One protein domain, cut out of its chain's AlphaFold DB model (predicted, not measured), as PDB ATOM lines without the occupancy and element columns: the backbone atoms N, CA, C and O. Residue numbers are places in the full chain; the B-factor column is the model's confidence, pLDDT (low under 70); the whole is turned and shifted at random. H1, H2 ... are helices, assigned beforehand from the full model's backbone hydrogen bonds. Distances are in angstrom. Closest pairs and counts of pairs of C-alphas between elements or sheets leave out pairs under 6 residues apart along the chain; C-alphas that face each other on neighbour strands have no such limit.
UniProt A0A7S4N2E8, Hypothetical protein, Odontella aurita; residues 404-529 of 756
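Overview. This is residues 404 to 529 of the 756 residues of the protein "Hypothetical protein" of Odontella aurita (UniProt A0A7S4N2E8). What is the shape? Two loose lobes of helices follow each other along the longest axis: a small one of H1, H2 and H3, from which residues 404 to 411 of H1 stick out, and a larger one in which H6 crosses H4 and the backbone turns through H7 into H8. H5 and the unnamed stretch after it make the far end of the larger lobe. What is it made of? The printed part has 126 residues with eight named helices, H1 to H8 in order, and no named strand; the class is all helix. How compact is it? It is loose and elongated, with a radius of gyration of the C-alphas of 18.6 A and spans of 57 by 37 by 22 A.

Arrangement. How do the first helices meet? H1, residues 404 to 420, and H2, residues 423 to 427, touch only at the corner and only just, with 3 pairs of C-alphas within 8 A, the closest being Gly 418 and Met 424 at 5.2 A; in H1 residues 415 to 419 alone take part. H2 and H3, residues 429 to 437, also touch only at the corner and only just, with 3 such pairs, the closest C-alphas being Lys 425 and Val 432 at 6.7 A. What does H4, residues 444 to 463, touch? It is apart from H3, but its residues 452 to 459 touch residues 492 to 498 of H6, residues 490 to 507, the closest C-alphas being Met 452 and Leu 495 at 6.6 A. H4 and H6 run opposite ways at a steep tilt of 68 degrees, only just short of about perpendicular. Where are the others? H5, residues 472 to 478, is close to H6 but not clearly touching, with the closest C-alphas, Pro 472 and Met 493, 7.5 A apart. H7, residues 510 to 514, touches H6 and H8, residues 516 to 525, only at the corner and only just, with 3 pairs within 8 A each; the closest C-alphas are His 505 and Met 511 at 5.3 A, and Lys 512 and Val 519 at 6.7 A. H8 is close to H4 but not clearly touching, at a shallow tilt of 13 degrees, the same way, with the C-alphas of Gln 457 and Leu 525 closest at 7.6 A. Are the helix backbones complete? Every O i to N i+4 pair is within hydrogen-bond range in H1 to H7, and 5 of 6 are in H8.

Along the chain. Where do the helices begin and end? H1 begins at C-alpha 404, (232.439, 136.648, 160.234), and H8 ends at C-alpha 525, (191.970, 122.399, 168.361). How long are the longer ones? H1 is 24.4 A from first to last C-alpha, H4 28.3 A and H6 26.5 A.

Size, cuts and confidence. How large is it? The two C-alphas farthest apart, those of Lys 427 and Ala 482, are 58.6 A apart. Is it whole and sure? The printed part has no cut, and the link from H5 to H6, 11 residues, is long. The mean pLDDT of the printed part is 76.0, and residues 469 to 489 are among those under 70.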
ATOM      1  N   ASP A 404     232.573 138.017 159.732       64.88
ATOM      2  CA  ASP A 404     232.439 136.648 160.234       64.88
ATOM      3  C   ASP A 404     230.962 136.276 160.425       64.88
ATOM      4  O   ASP A 404     230.520 135.200 160.009       64.88
ATOM      5  N   LYS A 405     230.131 137.203 160.924       73.25
ATOM      6  CA  LYS A 405     228.670 137.015 161.050       73.25
ATOM      7  C   LYS A 405     227.994 136.786 159.693       73.25
ATOM      8  O   LYS A 405     227.047 135.999 159.574       73.25
ATOM      9  N   LYS A 406     228.468 137.468 158.648       76.00
ATOM     10  CA  LYS A 406     227.908 137.376 157.291       76.00
ATOM     11  C   LYS A 406     228.283 136.069 156.596       76.00
ATOM     12  O   LYS A 406     227.439 135.502 155.894       76.00
ATOM     13  N   GLU A 407     229.520 135.618 156.763       78.31
ATOM     14  CA  GLU A 407     230.001 134.341 156.233       78.31
ATOM     15  C   GLU A 407     229.303 133.167 156.935       78.31
ATOM     16  O   GLU A 407     228.739 132.287 156.280       78.31
ATOM     17  N   LEU A 408     229.196 133.229 158.264       80.94
ATOM     18  CA  LEU A 408     228.526 132.218 159.079       80.94
ATOM     19  C   LEU A 408     227.025 132.106 158.772       80.94
ATOM     20  O   LEU A 408     226.481 131.004 158.670       80.94
ATOM     21  N   GLY A 409     226.354 133.237 158.539       79.12
ATOM     22  CA  GLY A 409     224.957 133.260 158.105       79.12
ATOM     23  C   GLY A 409     224.736 132.633 156.724       79.12
ATOM     24  O   GLY A 409     223.748 131.927 156.519       79.12
ATOM     25  N   GLN A 410     225.651 132.853 155.774       80.00
ATOM     26  CA  GLN A 410     225.583 132.230 154.445       80.00
ATOM     27  C   GLN A 410     225.824 130.722 154.517       80.00
ATOM     28  O   GLN A 410     225.065 129.956 153.921       80.00
ATOM     29  N   TRP A 411     226.821 130.298 155.290       84.81
ATOM     30  CA  TRP A 411     227.116 128.885 155.506       84.81
ATOM     31  C   TRP A 411     225.945 128.150 156.171       84.81
ATOM     32  O   TRP A 411     225.536 127.090 155.695       84.81
ATOM     33  N   LEU A 412     225.315 128.736 157.198       83.69
ATOM     34  CA  LEU A 412     224.118 128.164 157.826       83.69
ATOM     35  C   LEU A 412     222.941 128.021 156.848       83.69
ATOM     36  O   LEU A 412     222.209 127.034 156.917       83.69
ATOM     37  N   GLU A 413     222.744 128.961 155.919       80.62
ATOM     38  CA  GLU A 413     221.700 128.836 154.891       80.62
ATOM     39  C   GLU A 413     222.006 127.698 153.903       80.62
ATOM     40  O   GLU A 413     221.091 126.969 153.516       80.62
ATOM     41  N   GLN A 414     223.281 127.483 153.557       81.56
ATOM     42  CA  GLN A 414     223.704 126.328 152.757       81.56
ATOM     43  C   GLN A 414     223.426 125.008 153.491       81.56
ATOM     44  O   GLN A 414     222.865 124.086 152.893       81.56
ATOM     45  N   GLN A 415     223.714 124.929 154.797       84.19
ATOM     46  CA  GLN A 415     223.398 123.741 155.604       84.19
ATOM     47  C   GLN A 415     221.881 123.491 155.665       84.19
ATOM     48  O   GLN A 415     221.414 122.374 155.440       84.19
ATOM     49  N   ARG A 416     221.072 124.540 155.875       82.88
ATOM     50  CA  ARG A 416     219.597 124.453 155.858       82.88
ATOM     51  C   ARG A 416     219.059 124.008 154.497       82.88
ATOM     52  O   ARG A 416     218.102 123.234 154.438       82.88
ATOM     53  N   HIS A 417     219.653 124.474 153.400       79.44
ATOM     54  CA  HIS A 417     219.301 124.037 152.051       79.44
ATOM     55  C   HIS A 417     219.623 122.544 151.852       79.44
ATOM     56  O   HIS A 417     218.742 121.774 151.466       79.44
ATOM     57  N   GLY A 418     220.829 122.106 152.229       76.44
ATOM     58  CA  GLY A 418     221.231 120.696 152.189       76.44
ATOM     59  C   GLY A 418     220.350 119.778 153.048       76.44
ATOM     60  O   GLY A 418     220.054 118.648 152.650       76.44
ATOM     61  N   TYR A 419     219.871 120.268 154.196       79.44
ATOM     62  CA  TYR A 419     218.927 119.560 155.066       79.44
ATOM     63  C   TYR A 419     217.547 119.369 154.414       79.44
ATOM     64  O   TYR A 419     216.974 118.279 154.494       79.44
ATOM     65  N   ARG A 420     217.025 120.389 153.714       77.81
ATOM     66  CA  ARG A 420     215.717 120.335 153.025       77.81
ATOM     67  C   ARG A 420     215.685 119.329 151.882       77.81
ATOM     68  O   ARG A 420     214.702 118.607 151.740       77.81
ATOM     69  N   HIS A 421     216.758 119.251 151.102       75.12
ATOM     70  CA  HIS A 421     216.861 118.324 149.972       75.12
ATOM     71  C   HIS A 421     217.228 116.889 150.396       75.12
ATOM     72  O   HIS A 421     217.635 116.090 149.561       75.12
ATOM     73  N   LYS A 422     217.099 116.548 151.691       69.44
ATOM     74  CA  LYS A 422     217.413 115.240 152.313       69.44
ATOM     75  C   LYS A 422     218.863 114.755 152.149       69.44
ATOM     76  O   LYS A 422     219.239 113.771 152.780       69.44
ATOM     77  N   ASN A 423     219.691 115.467 151.392       69.75
ATOM     78  CA  ASN A 423     221.094 115.162 151.136       69.75
ATOM     79  C   ASN A 423     221.924 115.190 152.431       69.75
ATOM     80  O   ASN A 423     222.703 114.286 152.695       69.75
ATOM     81  N   MET A 424     221.690 116.171 153.309       70.88
ATOM     82  CA  MET A 424     222.437 116.270 154.569       70.88
ATOM     83  C   MET A 424     222.023 115.205 155.593       70.88
ATOM     84  O   MET A 424     222.881 114.650 156.268       70.88
ATOM     85  N   LYS A 425     220.728 114.868 155.678       73.75
ATOM     86  CA  LYS A 425     220.236 113.811 156.583       73.75
ATOM     87  C   LYS A 425     220.765 112.430 156.206       73.75
ATOM     88  O   LYS A 425     221.022 111.619 157.084       73.75
ATOM     89  N   THR A 426     220.887 112.173 154.906       72.12
ATOM     90  CA  THR A 426     221.300 110.872 154.368       72.12
ATOM     91  C   THR A 426     222.817 110.737 154.297       72.12
ATOM     92  O   THR A 426     223.345 109.726 154.742       72.12
ATOM     93  N   LYS A 427     223.527 111.758 153.799       69.38
ATOM     94  CA  LYS A 427     224.986 111.709 153.635       69.38
ATOM     95  C   LYS A 427     225.763 112.111 154.888       69.38
ATOM     96  O   LYS A 427     226.846 111.590 155.114       69.38
ATOM     97  N   PHE A 428     225.230 113.012 155.716       76.06
ATOM     98  CA  PHE A 428     225.959 113.578 156.858       76.06
ATOM     99  C   PHE A 428     225.108 113.688 158.142       76.06
ATOM    100  O   PHE A 428     224.946 114.784 158.691       76.06
ATOM    101  N   PRO A 429     224.580 112.568 158.676       76.69
ATOM    102  CA  PRO A 429     223.736 112.574 159.877       76.69
ATOM    103  C   PRO A 429     224.459 113.100 161.128       76.69
ATOM    104  O   PRO A 429     223.848 113.742 161.980       76.69
ATOM    105  N   HIS A 430     225.776 112.902 161.223       72.19
ATOM    106  CA  HIS A 430     226.588 113.421 162.328       72.19
ATOM    107  C   HIS A 430     226.643 114.960 162.342       72.19
ATOM    108  O   HIS A 430     226.576 115.559 163.412       72.19
ATOM    109  N   ARG A 431     226.682 115.613 161.167       79.69
ATOM    110  CA  ARG A 431     226.669 117.085 161.049       79.69
ATOM    111  C   ARG A 431     225.335 117.673 161.493       79.69
ATOM    112  O   ARG A 431     225.305 118.736 162.103       79.69
ATOM    113  N   VAL A 432     224.240 116.970 161.204       79.50
ATOM    114  CA  VAL A 432     222.896 117.329 161.675       79.50
ATOM    115  C   VAL A 432     222.841 117.294 163.201       79.50
ATOM    116  O   VAL A 432     222.507 118.308 163.806       79.50
ATOM    117  N   ASN A 433     223.250 116.178 163.813       77.31
ATOM    118  CA  ASN A 433     223.254 116.020 165.270       77.31
ATOM    119  C   ASN A 433     224.141 117.075 165.960       77.31
ATOM    120  O   ASN A 433     223.736 117.686 166.943       77.31
ATOM    121  N   ALA A 434     225.328 117.355 165.412       78.75
ATOM    122  CA  ALA A 434     226.226 118.375 165.951       78.75
ATOM    123  C   ALA A 434     225.592 119.783 165.933       78.75
ATOM    124  O   ALA A 434     225.642 120.512 166.924       78.75
ATOM    125  N   LEU A 435     224.939 120.167 164.830       81.62
ATOM    126  CA  LEU A 435     224.239 121.453 164.727       81.62
ATOM    127  C   LEU A 435     223.002 121.515 165.642       81.62
ATOM    128  O   LEU A 435     222.744 122.557 166.247       81.62
ATOM    129  N   GLU A 436     222.270 120.410 165.797       81.94
ATOM    130  CA  GLU A 436     221.138 120.301 166.727       81.94
ATOM    131  C   GLU A 436     221.584 120.437 168.196       81.94
ATOM    132  O   GLU A 436     220.965 121.189 168.948       81.94
ATOM    133  N   GLN A 437     222.709 119.829 168.595       79.50
ATOM    134  CA  GLN A 437     223.311 120.000 169.932       79.50
ATOM    135  C   GLN A 437     223.791 121.437 170.187       79.50
ATOM    136  O   GLN A 437     223.718 121.954 171.310       79.50
ATOM    137  N   LEU A 438     224.232 122.130 169.133       79.31
ATOM    138  CA  LEU A 438     224.507 123.563 169.194       79.31
ATOM    139  C   LEU A 438     223.232 124.424 169.289       79.31
ATOM    140  O   LEU A 438     223.335 125.631 169.501       79.31
ATOM    141  N   GLY A 439     222.037 123.840 169.183       75.44
ATOM    142  CA  GLY A 439     220.762 124.557 169.223       75.44
ATOM    143  C   GLY A 439     220.430 125.273 167.912       75.44
ATOM    144  O   GLY A 439     219.690 126.254 167.912       75.44
ATOM    145  N   VAL A 440     221.007 124.843 166.787       80.12
ATOM    146  CA  VAL A 440     220.724 125.414 165.465       80.12
ATOM    147  C   VAL A 440     219.418 124.844 164.926       80.12
ATOM    148  O   VAL A 440     219.288 123.648 164.682       80.12
ATOM    149  N   ILE A 441     218.462 125.724 164.633       76.19
ATOM    150  CA  ILE A 441     217.225 125.342 163.949       76.19
ATOM    151  C   ILE A 441     217.516 125.150 162.451       76.19
ATOM    152  O   ILE A 441     217.643 126.121 161.689       76.19
ATOM    153  N   LEU A 442     217.624 123.885 162.030       78.31
ATOM    154  CA  LEU A 442     217.831 123.494 160.629       78.31
ATOM    155  C   LEU A 442     216.538 123.602 159.807       78.31
ATOM    156  O   LEU A 442     216.560 124.107 158.681       78.31
ATOM    157  N   ASP A 443     215.392 123.225 160.382       74.50
ATOM    158  CA  ASP A 443     214.085 123.450 159.762       74.50
ATOM    159  C   ASP A 443     213.388 124.695 160.320       74.50
ATOM    160  O   ASP A 443     212.502 124.647 161.173       74.50
ATOM    161  N   LEU A 444     213.774 125.850 159.779       71.81
ATOM    162  CA  LEU A 444     213.108 127.119 160.075       71.81
ATOM    163  C   LEU A 444     211.613 127.123 159.726       71.81
ATOM    164  O   LEU A 444     210.873 127.931 160.282       71.81
ATOM    165  N   ARG A 445     211.162 126.305 158.763       68.88
ATOM    166  CA  ARG A 445     209.749 126.288 158.357       68.88
ATOM    167  C   ARG A 445     208.921 125.546 159.397       68.88
ATOM    168  O   ARG A 445     207.843 126.023 159.735       68.88
ATOM    169  N   GLU A 446     209.440 124.433 159.909       76.81
ATOM    170  CA  GLU A 446     208.816 123.684 161.001       76.81
ATOM    171  C   GLU A 446     208.798 124.498 162.294       76.81
ATOM    172  O   GLU A 446     207.738 124.681 162.882       76.81
ATOM    173  N   ALA A 447     209.923 125.110 162.675       74.81
ATOM    174  CA  ALA A 447     209.983 125.936 163.881       74.81
ATOM    175  C   ALA A 447     209.030 127.143 163.824       74.81
ATOM    176  O   ALA A 447     208.336 127.439 164.796       74.81
ATOM    177  N   LYS A 448     208.935 127.821 162.669       77.31
ATOM    178  CA  LYS A 448     207.949 128.896 162.474       77.31
ATOM    179  C   LYS A 448     206.517 128.382 162.557       77.31
ATOM    180  O   LYS A 448     205.665 129.079 163.095       77.31
ATOM    181  N   TRP A 449     206.238 127.202 162.004       86.88
ATOM    182  CA  TRP A 449     204.909 126.606 162.087       86.88
ATOM    183  C   TRP A 449     204.544 126.283 163.541       86.88
ATOM    184  O   TRP A 449     203.482 126.705 163.986       86.88
ATOM    185  N   ALA A 450     205.449 125.644 164.290       83.31
ATOM    186  CA  ALA A 450     205.261 125.309 165.701       83.31
ATOM    187  C   ALA A 450     205.008 126.555 166.564       83.31
ATOM    188  O   ALA A 450     204.046 126.586 167.322       83.31
ATOM    189  N   MET A 451     205.791 127.621 166.371       83.88
ATOM    190  CA  MET A 451     205.590 128.903 167.059       83.88
ATOM    191  C   MET A 451     204.209 129.517 166.761       83.88
ATOM    192  O   MET A 451     203.528 130.006 167.661       83.88
ATOM    193  N   MET A 452     203.769 129.504 165.497       86.56
ATOM    194  CA  MET A 452     202.445 130.027 165.130       86.56
ATOM    195  C   MET A 452     201.308 129.156 165.677       86.56
ATOM    196  O   MET A 452     200.266 129.682 166.061       86.56
ATOM    197  N   PHE A 453     201.513 127.841 165.741       88.25
ATOM    198  CA  PHE A 453     200.571 126.901 166.335       88.25
ATOM    199  C   PHE A 453     200.451 127.091 167.853       88.25
ATOM    200  O   PHE A 453     199.341 127.168 168.369       88.25
ATOM    201  N   GLU A 454     201.562 127.268 168.565       87.06
ATOM    202  CA  GLU A 454     201.549 127.600 169.994       87.06
ATOM    203  C   GLU A 454     200.808 128.920 170.246       87.06
ATOM    204  O   GLU A 454     199.951 129.013 171.128       87.06
ATOM    205  N   ARG A 455     201.045 129.931 169.401       85.94
ATOM    206  CA  ARG A 455     200.301 131.193 169.478       85.94
ATOM    207  C   ARG A 455     198.799 130.990 169.255       85.94
ATOM    208  O   ARG A 455     197.993 131.639 169.918       85.94
ATOM    209  N   LEU A 456     198.413 130.076 168.364       87.50
ATOM    210  CA  LEU A 456     197.013 129.710 168.162       87.50
ATOM    211  C   LEU A 456     196.394 129.078 169.410       87.50
ATOM    212  O   LEU A 456     195.271 129.423 169.767       87.50
ATOM    213  N   GLN A 457     197.121 128.194 170.091       87.69
ATOM    214  CA  GLN A 457     196.665 127.592 171.346       87.69
ATOM    215  C   GLN A 457     196.458 128.657 172.428       87.69
ATOM    216  O   GLN A 457     195.436 128.659 173.116       87.69
ATOM    217  N   GLN A 458     197.390 129.607 172.539       84.88
ATOM    218  CA  GLN A 458     197.263 130.740 173.456       84.88
ATOM    219  C   GLN A 458     196.069 131.633 173.093       84.88
ATOM    220  O   GLN A 458     195.355 132.095 173.981       84.88
ATOM    221  N   PHE A 459     195.816 131.867 171.803       83.75
ATOM    222  CA  PHE A 459     194.639 132.604 171.342       83.75
ATOM    223  C   PHE A 459     193.337 131.877 171.704       83.75
ATOM    224  O   PHE A 459     192.449 132.482 172.298       83.75
ATOM    225  N   HIS A 460     193.251 130.575 171.424       84.56
ATOM    226  CA  HIS A 460     192.090 129.754 171.764       84.56
ATOM    227  C   HIS A 460     191.803 129.779 173.271       84.56
ATOM    228  O   HIS A 460     190.661 129.960 173.678       84.56
ATOM    229  N   LYS A 461     192.845 129.708 174.108       84.62
ATOM    230  CA  LYS A 461     192.710 129.825 175.566       84.62
ATOM    231  C   LYS A 461     192.204 131.204 176.014       84.62
ATOM    232  O   LYS A 461     191.477 131.279 176.997       84.62
ATOM    233  N   ARG A 462     192.592 132.286 175.324       78.75
ATOM    234  CA  ARG A 462     192.186 133.670 175.647       78.75
ATOM    235  C   ARG A 462     190.770 134.021 175.183       78.75
ATOM    236  O   ARG A 462     190.106 134.800 175.856       78.75
ATOM    237  N   HIS A 463     190.344 133.503 174.032       72.88
ATOM    238  CA  HIS A 463     189.112 133.934 173.355       72.88
ATOM    239  C   HIS A 463     188.042 132.840 173.241       72.88
ATOM    240  O   HIS A 463     186.930 133.124 172.808       72.88
ATOM    241  N   GLY A 464     188.359 131.586 173.580       73.69
ATOM    242  CA  GLY A 464     187.433 130.452 173.480       73.69
ATOM    243  C   GLY A 464     187.085 130.031 172.047       73.69
ATOM    244  O   GLY A 464     186.307 129.107 171.855       73.69
ATOM    245  N   HIS A 465     187.655 130.690 171.032       77.31
ATOM    246  CA  HIS A 465     187.468 130.364 169.621       77.31
ATOM    247  C   HIS A 465     188.786 130.468 168.843       77.31
ATOM    248  O   HIS A 465     189.732 131.135 169.255       77.31
ATOM    249  N   ILE A 466     188.844 129.825 167.675       81.56
ATOM    250  CA  ILE A 466     190.055 129.731 166.827       81.56
ATOM    251  C   ILE A 466     190.002 130.671 165.626       81.56
ATOM    252  O   ILE A 466     190.987 130.860 164.913       81.56
ATOM    253  N   ASN A 467     188.849 131.290 165.384       75.00
ATOM    254  CA  ASN A 467     188.678 132.178 164.251       75.00
ATOM    255  C   ASN A 467     189.368 133.529 164.487       75.00
ATOM    256  O   ASN A 467     188.775 134.444 165.052       75.00
ATOM    257  N   VAL A 468     190.627 133.640 164.056       77.19
ATOM    258  CA  VAL A 468     191.407 134.875 164.183       77.19
ATOM    259  C   VAL A 468     191.224 135.751 162.935       77.19
ATOM    260  O   VAL A 468     191.626 135.343 161.837       77.19
ATOM    261  N   PRO A 469     190.644 136.959 163.055       66.94
ATOM    262  CA  PRO A 469     190.520 137.886 161.937       66.94
ATOM    263  C   PRO A 469     191.891 138.463 161.558       66.94
ATOM    264  O   PRO A 469     192.667 138.886 162.406       66.94
ATOM    265  N   TRP A 470     192.190 138.514 160.259       68.25
ATOM    266  CA  TRP A 470     193.470 139.033 159.748       68.25
ATOM    267  C   TRP A 470     193.367 140.418 159.101       68.25
ATOM    268  O   TRP A 470     194.386 141.016 158.756       68.25
ATOM    269  N   ASN A 471     192.145 140.923 158.903       64.94
ATOM    270  CA  ASN A 471     191.894 142.199 158.240       64.94
ATOM    271  C   ASN A 471     191.799 143.346 159.275       64.94
ATOM    272  O   ASN A 471     190.897 143.286 160.118       64.94
ATOM    273  N   PRO A 472     192.640 144.400 159.158       56.19
ATOM    274  CA  PRO A 472     192.668 145.549 160.068       56.19
ATOM    275  C   PRO A 472     191.306 146.218 160.304       56.19
ATOM    276  O   PRO A 472     191.014 146.620 161.425       56.19
ATOM    277  N   PHE A 473     190.449 146.304 159.278       55.19
ATOM    278  CA  PHE A 473     189.134 146.949 159.397       55.19
ATOM    279  C   PHE A 473     188.197 146.183 160.345       55.19
ATOM    280  O   PHE A 473     187.559 146.775 161.207       55.19
ATOM    281  N   THR A 474     188.195 144.851 160.246       56.72
ATOM    282  CA  THR A 474     187.421 143.953 161.127       56.72
ATOM    283  C   THR A 474     187.894 144.041 162.575       56.72
ATOM    284  O   THR A 474     187.096 143.983 163.501       56.72
ATOM    285  N   VAL A 475     189.208 144.185 162.771       55.19
ATOM    286  CA  VAL A 475     189.825 144.314 164.096       55.19
ATOM    287  C   VAL A 475     189.415 145.630 164.754       55.19
ATOM    288  O   VAL A 475     189.125 145.652 165.941       55.19
ATOM    289  N   GLN A 476     189.328 146.719 163.990       54.34
ATOM    290  CA  GLN A 476     188.907 148.027 164.498       54.34
ATOM    291  C   GLN A 476     187.416 148.059 164.891       54.34
ATOM    292  O   GLN A 476     187.048 148.709 165.868       54.34
ATOM    293  N   GLU A 477     186.568 147.315 164.181       52.38
ATOM    294  CA  GLU A 477     185.132 147.161 164.461       52.38
ATOM    295  C   GLU A 477     184.868 146.236 165.673       52.38
ATOM    296  O   GLU A 477     184.048 146.534 166.540       52.38
ATOM    297  N   LEU A 478     185.642 145.153 165.813       55.22
ATOM    298  CA  LEU A 478     185.583 144.254 166.976       55.22
ATOM    299  C   LEU A 478     186.199 144.874 168.240       55.22
ATOM    300  O   LEU A 478     185.666 144.706 169.329       55.22
ATOM    301  N   ASN A 479     187.282 145.646 168.107       54.84
ATOM    302  CA  ASN A 479     187.906 146.350 169.234       54.84
ATOM    303  C   ASN A 479     187.107 147.592 169.689       54.84
ATOM    304  O   ASN A 479     187.404 148.139 170.750       54.84
ATOM    305  N   SER A 480     186.147 148.079 168.889       53.72
ATOM    306  CA  SER A 480     185.260 149.203 169.246       53.72
ATOM    307  C   SER A 480     183.909 148.758 169.809       53.72
ATOM    308  O   SER A 480     183.230 149.549 170.463       53.72
ATOM    309  N   THR A 481     183.533 147.493 169.613       50.72
ATOM    310  CA  THR A 481     182.390 146.880 170.288       50.72
ATOM    311  C   THR A 481     182.826 146.396 171.673       50.72
ATOM    312  O   THR A 481     183.876 145.781 171.824       50.72
ATOM    313  N   ALA A 482     182.024 146.659 172.711       43.94
ATOM    314  CA  ALA A 482     182.313 146.303 174.112       43.94
ATOM    315  C   ALA A 482     182.366 144.778 174.396       43.94
ATOM    316  O   ALA A 482     182.314 144.358 175.544       43.94
ATOM    317  N   ILE A 483     182.425 143.953 173.348       48.06
ATOM    318  CA  ILE A 483     182.302 142.491 173.369       48.06
ATOM    319  C   ILE A 483     183.671 141.827 173.596       48.06
ATOM    320  O   ILE A 483     183.741 140.700 174.078       48.06
ATOM    321  N   CYS A 484     184.773 142.521 173.293       50.44
ATOM    322  CA  CYS A 484     186.121 141.985 173.459       50.44
ATOM    323  C   CYS A 484     186.777 142.592 174.707       50.44
ATOM    324  O   CYS A 484     187.432 143.630 174.617       50.44
ATOM    325  N   GLU A 485     186.652 141.945 175.872       50.53
ATOM    326  CA  GLU A 485     187.423 142.332 177.073       50.53
ATOM    327  C   GLU A 485     188.946 142.299 176.810       50.53
ATOM    328  O   GLU A 485     189.710 143.056 177.407       50.53
ATOM    329  N   ASN A 486     189.377 141.492 175.830       61.44
ATOM    330  CA  ASN A 486     190.756 141.365 175.372       61.44
ATOM    331  C   ASN A 486     190.932 141.985 173.972       61.44
ATOM    332  O   ASN A 486     190.474 141.419 172.976       61.44
ATOM    333  N   LYS A 487     191.615 143.138 173.883       64.12
ATOM    334  CA  LYS A 487     191.982 143.783 172.605       64.12
ATOM    335  C   LYS A 487     192.886 142.868 171.770       64.12
ATOM    336  O   LYS A 487     193.861 142.333 172.293       64.12
ATOM    337  N   LEU A 488     192.599 142.752 170.471       65.12
ATOM    338  CA  LEU A 488     193.444 142.020 169.515       65.12
ATOM    339  C   LEU A 488     194.772 142.757 169.266       65.12
ATOM    340  O   LEU A 488     194.759 143.972 169.045       65.12
ATOM    341  N   ASP A 489     195.894 142.028 169.264       69.06
ATOM    342  CA  ASP A 489     197.237 142.580 169.030       69.06
ATOM    343  C   ASP A 489     197.700 142.462 167.550       69.06
ATOM    344  O   ASP A 489     197.081 141.797 166.714       69.06
ATOM    345  N   GLU A 490     198.805 143.131 167.186       72.44
ATOM    346  CA  GLU A 490     199.368 143.087 165.819       72.44
ATOM    347  C   GLU A 490     199.774 141.663 165.397       72.44
ATOM    348  O   GLU A 490     199.764 141.283 164.221       72.44
ATOM    349  N   HIS A 491     200.148 140.837 166.362       73.00
ATOM    350  CA  HIS A 491     200.591 139.488 166.092       73.00
ATOM    351  C   HIS A 491     199.415 138.506 165.928       73.00
ATOM    352  O   HIS A 491     199.564 137.514 165.212       73.00
ATOM    353  N   ASP A 492     198.249 138.783 166.506       77.44
ATOM    354  CA  ASP A 492     196.993 138.074 166.278       77.44
ATOM    355  C   ASP A 492     196.547 138.303 164.820       77.44
ATOM    356  O   ASP A 492     196.125 137.374 164.134       77.44
ATOM    357  N   MET A 493     196.791 139.489 164.250       77.25
ATOM    358  CA  MET A 493     196.583 139.717 162.810       77.25
ATOM    359  C   MET A 493     197.511 138.852 161.940       77.25
ATOM    360  O   MET A 493     197.080 138.272 160.934       77.25
ATOM    361  N   LYS A 494     198.788 138.723 162.330       81.00
ATOM    362  CA  LYS A 494     199.751 137.822 161.666       81.00
ATOM    363  C   LYS A 494     199.299 136.360 161.786       81.00
ATOM    364  O   LYS A 494     199.400 135.609 160.811       81.00
ATOM    365  N   LEU A 495     198.734 135.978 162.933       84.69
ATOM    366  CA  LEU A 495     198.143 134.662 163.177       84.69
ATOM    367  C   LEU A 495     196.935 134.387 162.272       84.69
ATOM    368  O   LEU A 495     196.884 133.336 161.632       84.69
ATOM    369  N   GLY A 496     196.021 135.346 162.112       82.06
ATOM    370  CA  GLY A 496     194.890 135.213 161.188       82.06
ATOM    371  C   GLY A 496     195.326 135.038 159.725       82.06
ATOM    372  O   GLY A 496     194.760 134.224 158.982       82.06
ATOM    373  N   LYS A 497     196.367 135.765 159.288       81.69
ATOM    374  CA  LYS A 497     196.920 135.622 157.928       81.69
ATOM    375  C   LYS A 497     197.523 134.230 157.734       81.69
ATOM    376  O   LYS A 497     197.287 133.583 156.711       81.69
ATOM    377  N   TRP A 498     198.253 133.744 158.735       88.56
ATOM    378  CA  TRP A 498     198.820 132.399 158.735       88.56
ATOM    379  C   TRP A 498     197.741 131.307 158.686       88.56
ATOM    380  O   TRP A 498     197.848 130.411 157.848       88.56
ATOM    381  N   LEU A 499     196.670 131.412 159.481       86.94
ATOM    382  CA  LEU A 499     195.523 130.490 159.445       86.94
ATOM    383  C   LEU A 499     194.843 130.455 158.072       86.94
ATOM    384  O   LEU A 499     194.500 129.388 157.562       86.94
ATOM    385  N   THR A 500     194.689 131.617 157.435       81.06
ATOM    386  CA  THR A 500     194.122 131.717 156.081       81.06
ATOM    387  C   THR A 500     194.979 130.954 155.065       81.06
ATOM    388  O   THR A 500     194.454 130.213 154.230       81.06
ATOM    389  N   ASN A 501     196.306 131.065 155.174       84.62
ATOM    390  CA  ASN A 501     197.233 130.283 154.362       84.62
ATOM    391  C   ASN A 501     197.130 128.774 154.666       84.62
ATOM    392  O   ASN A 501     197.115 127.978 153.727       84.62
ATOM    393  N   GLN A 502     197.001 128.365 155.938       87.62
ATOM    394  CA  GLN A 502     196.828 126.950 156.312       87.62
ATOM    395  C   GLN A 502     195.563 126.348 155.678       87.62
ATOM    396  O   GLN A 502     195.631 125.302 155.028       87.62
ATOM    397  N   ARG A 503     194.426 127.048 155.762       84.06
ATOM    398  CA  ARG A 503     193.162 126.634 155.122       84.06
ATOM    399  C   ARG A 503     193.297 126.492 153.607       84.06
ATOM    400  O   ARG A 503     192.776 125.547 153.017       84.06
ATOM    401  N   ARG A 504     194.047 127.392 152.966       79.25
ATOM    402  CA  ARG A 504     194.346 127.313 151.530       79.25
ATOM    403  C   ARG A 504     195.149 126.053 151.185       79.25
ATOM    404  O   ARG A 504     194.799 125.355 150.237       79.25
ATOM    405  N   HIS A 505     196.183 125.729 151.959       79.75
ATOM    406  CA  HIS A 505     196.987 124.519 151.753       79.75
ATOM    407  C   HIS A 505     196.202 123.221 151.984       79.75
ATOM    408  O   HIS A 505     196.444 122.236 151.280       79.75
ATOM    409  N   TYR A 506     195.250 123.224 152.922       82.50
ATOM    410  CA  TYR A 506     194.314 122.117 153.124       82.50
ATOM    411  C   TYR A 506     193.376 121.941 151.923       82.50
ATOM    412  O   TYR A 506     193.245 120.831 151.409       82.50
ATOM    413  N   ARG A 507     192.797 123.038 151.408       77.50
ATOM    414  CA  ARG A 507     191.903 123.025 150.234       77.50
ATOM    415  C   ARG A 507     192.573 122.455 148.983       77.50
ATOM    416  O   ARG A 507     191.942 121.705 148.251       77.50
ATOM    417  N   TYR A 508     193.836 122.799 148.742       76.38
ATOM    418  CA  TYR A 508     194.600 122.274 147.604       76.38
ATOM    419  C   TYR A 508     195.155 120.856 147.830       76.38
ATOM    420  O   TYR A 508     195.925 120.370 147.011       76.38
ATOM    421  N   GLY A 509     194.852 120.197 148.956       77.88
ATOM    422  CA  GLY A 509     195.328 118.842 149.267       77.88
ATOM    423  C   GLY A 509     196.815 118.739 149.641       77.88
ATOM    424  O   GLY A 509     197.231 117.746 150.240       77.88
ATOM    425  N   THR A 510     197.611 119.783 149.380       80.12
ATOM    426  CA  THR A 510     199.055 119.829 149.677       80.12
ATOM    427  C   THR A 510     199.384 119.562 151.147       80.12
ATOM    428  O   THR A 510     200.379 118.903 151.438       80.12
ATOM    429  N   MET A 511     198.544 120.021 152.083       80.94
ATOM    430  CA  MET A 511     198.770 119.792 153.513       80.94
ATOM    431  C   MET A 511     198.514 118.337 153.916       80.94
ATOM    432  O   MET A 511     199.320 117.771 154.648       80.94
ATOM    433  N   LYS A 512     197.446 117.715 153.399       81.19
ATOM    434  CA  LYS A 512     197.107 116.315 153.701       81.19
ATOM    435  C   LYS A 512     198.194 115.359 153.215       81.19
ATOM    436  O   LYS A 512     198.576 114.451 153.940       81.19
ATOM    437  N   SER A 513     198.718 115.601 152.014       75.06
ATOM    438  CA  SER A 513     199.766 114.766 151.422       75.06
ATOM    439  C   SER A 513     201.136 114.981 152.076       75.06
ATOM    440  O   SER A 513     201.848 114.019 152.348       75.06
ATOM    441  N   ARG A 514     201.520 116.235 152.349       77.62
ATOM    442  CA  ARG A 514     202.891 116.568 152.768       77.62
ATOM    443  C   ARG A 514     203.082 116.641 154.284       77.62
ATOM    444  O   ARG A 514     204.191 116.408 154.756       77.62
ATOM    445  N   PHE A 515     202.038 116.983 155.040       82.50
ATOM    446  CA  PHE A 515     202.110 117.236 156.483       82.50
ATOM    447  C   PHE A 515     200.840 116.765 157.227       82.50
ATOM    448  O   PHE A 515     200.121 117.589 157.800       82.50
ATOM    449  N   PRO A 516     200.554 115.451 157.265       84.19
ATOM    450  CA  PRO A 516     199.345 114.924 157.910       84.19
ATOM    451  C   PRO A 516     199.269 115.246 159.413       84.19
ATOM    452  O   PRO A 516     198.195 115.530 159.933       84.19
ATOM    453  N   HIS A 517     200.412 115.303 160.105       82.00
ATOM    454  CA  HIS A 517     200.473 115.663 161.526       82.00
ATOM    455  C   HIS A 517     199.969 117.090 161.807       82.00
ATOM    456  O   HIS A 517     199.334 117.323 162.832       82.00
ATOM    457  N   ARG A 518     200.186 118.043 160.886       88.31
ATOM    458  CA  ARG A 518     199.708 119.430 161.034       88.31
ATOM    459  C   ARG A 518     198.194 119.527 160.929       88.31
ATOM    460  O   ARG A 518     197.584 120.333 161.621       88.31
ATOM    461  N   VAL A 519     197.604 118.705 160.061       86.19
ATOM    462  CA  VAL A 519     196.149 118.601 159.917       86.19
ATOM    463  C   VAL A 519     195.544 118.112 161.225       86.19
ATOM    464  O   VAL A 519     194.705 118.804 161.789       86.19
ATOM    465  N   SER A 520     196.047 116.990 161.748       85.94
ATOM    466  CA  SER A 520     195.555 116.410 163.001       85.94
ATOM    467  C   SER A 520     195.697 117.376 164.183       85.94
ATOM    468  O   SER A 520     194.748 117.558 164.941       85.94
ATOM    469  N   ALA A 521     196.833 118.069 164.303       86.69
ATOM    470  CA  ALA A 521     197.059 119.043 165.371       86.69
ATOM    471  C   ALA A 521     196.071 120.227 165.326       86.69
ATOM    472  O   ALA A 521     195.607 120.688 166.366       86.69
ATOM    473  N   LEU A 522     195.729 120.723 164.132       87.75
ATOM    474  CA  LEU A 522     194.755 121.808 163.982       87.75
ATOM    475  C   LEU A 522     193.307 121.316 164.161       87.75
ATOM    476  O   LEU A 522     192.482 122.044 164.708       87.75
ATOM    477  N   GLU A 523     192.999 120.084 163.751       87.06
ATOM    478  CA  GLU A 523     191.693 119.448 163.971       87.06
ATOM    479  C   GLU A 523     191.421 119.187 165.456       87.06
ATOM    480  O   GLU A 523     190.310 119.439 165.907       87.06
ATOM    481  N   GLN A 524     192.432 118.794 166.237       87.06
ATOM    482  CA  GLN A 524     192.317 118.653 167.696       87.06
ATOM    483  C   GLN A 524     191.963 119.964 168.400       87.06
ATOM    484  O   GLN A 524     191.317 119.945 169.444       87.06
ATOM    485  N   LEU A 525     192.379 121.100 167.841       84.94
ATOM    486  CA  LEU A 525     191.970 122.399 168.361       84.94
ATOM    487  C   LEU A 525     190.527 122.742 167.956       84.94
ATOM    488  O   LEU A 525     189.908 123.563 168.613       84.94
ATOM    489  N   GLY A 526     189.961 122.096 166.936       81.12
ATOM    490  CA  GLY A 526     188.630 122.413 166.414       81.12
ATOM    491  C   GLY A 526     188.677 123.433 165.279       81.12
ATOM    492  O   GLY A 526     187.811 124.298 165.176       81.12
ATOM    493  N   ILE A 527     189.712 123.386 164.429       82.69
ATOM    494  CA  ILE A 527     189.773 124.284 163.275       82.69
ATOM    495  C   ILE A 527     188.636 123.995 162.283       82.69
ATOM    496  O   ILE A 527     188.479 122.896 161.754       82.69
ATOM    497  N   GLU A 528     187.899 125.038 161.931       71.12
ATOM    498  CA  GLU A 528     187.002 125.000 160.780       71.12
ATOM    499  C   GLU A 528     187.807 125.224 159.496       71.12
ATOM    500  O   GLU A 528     188.344 126.316 159.236       71.12
ATOM    501  N   TRP A 529     187.892 124.186 158.663       74.56
ATOM    502  CA  TRP A 529     188.599 124.250 157.384       74.56
ATOM    503  C   TRP A 529     187.848 125.063 156.322       74.56
ATOM    504  O   TRP A 529     188.490 125.672 155.461       74.56
TER     505      TRP A 529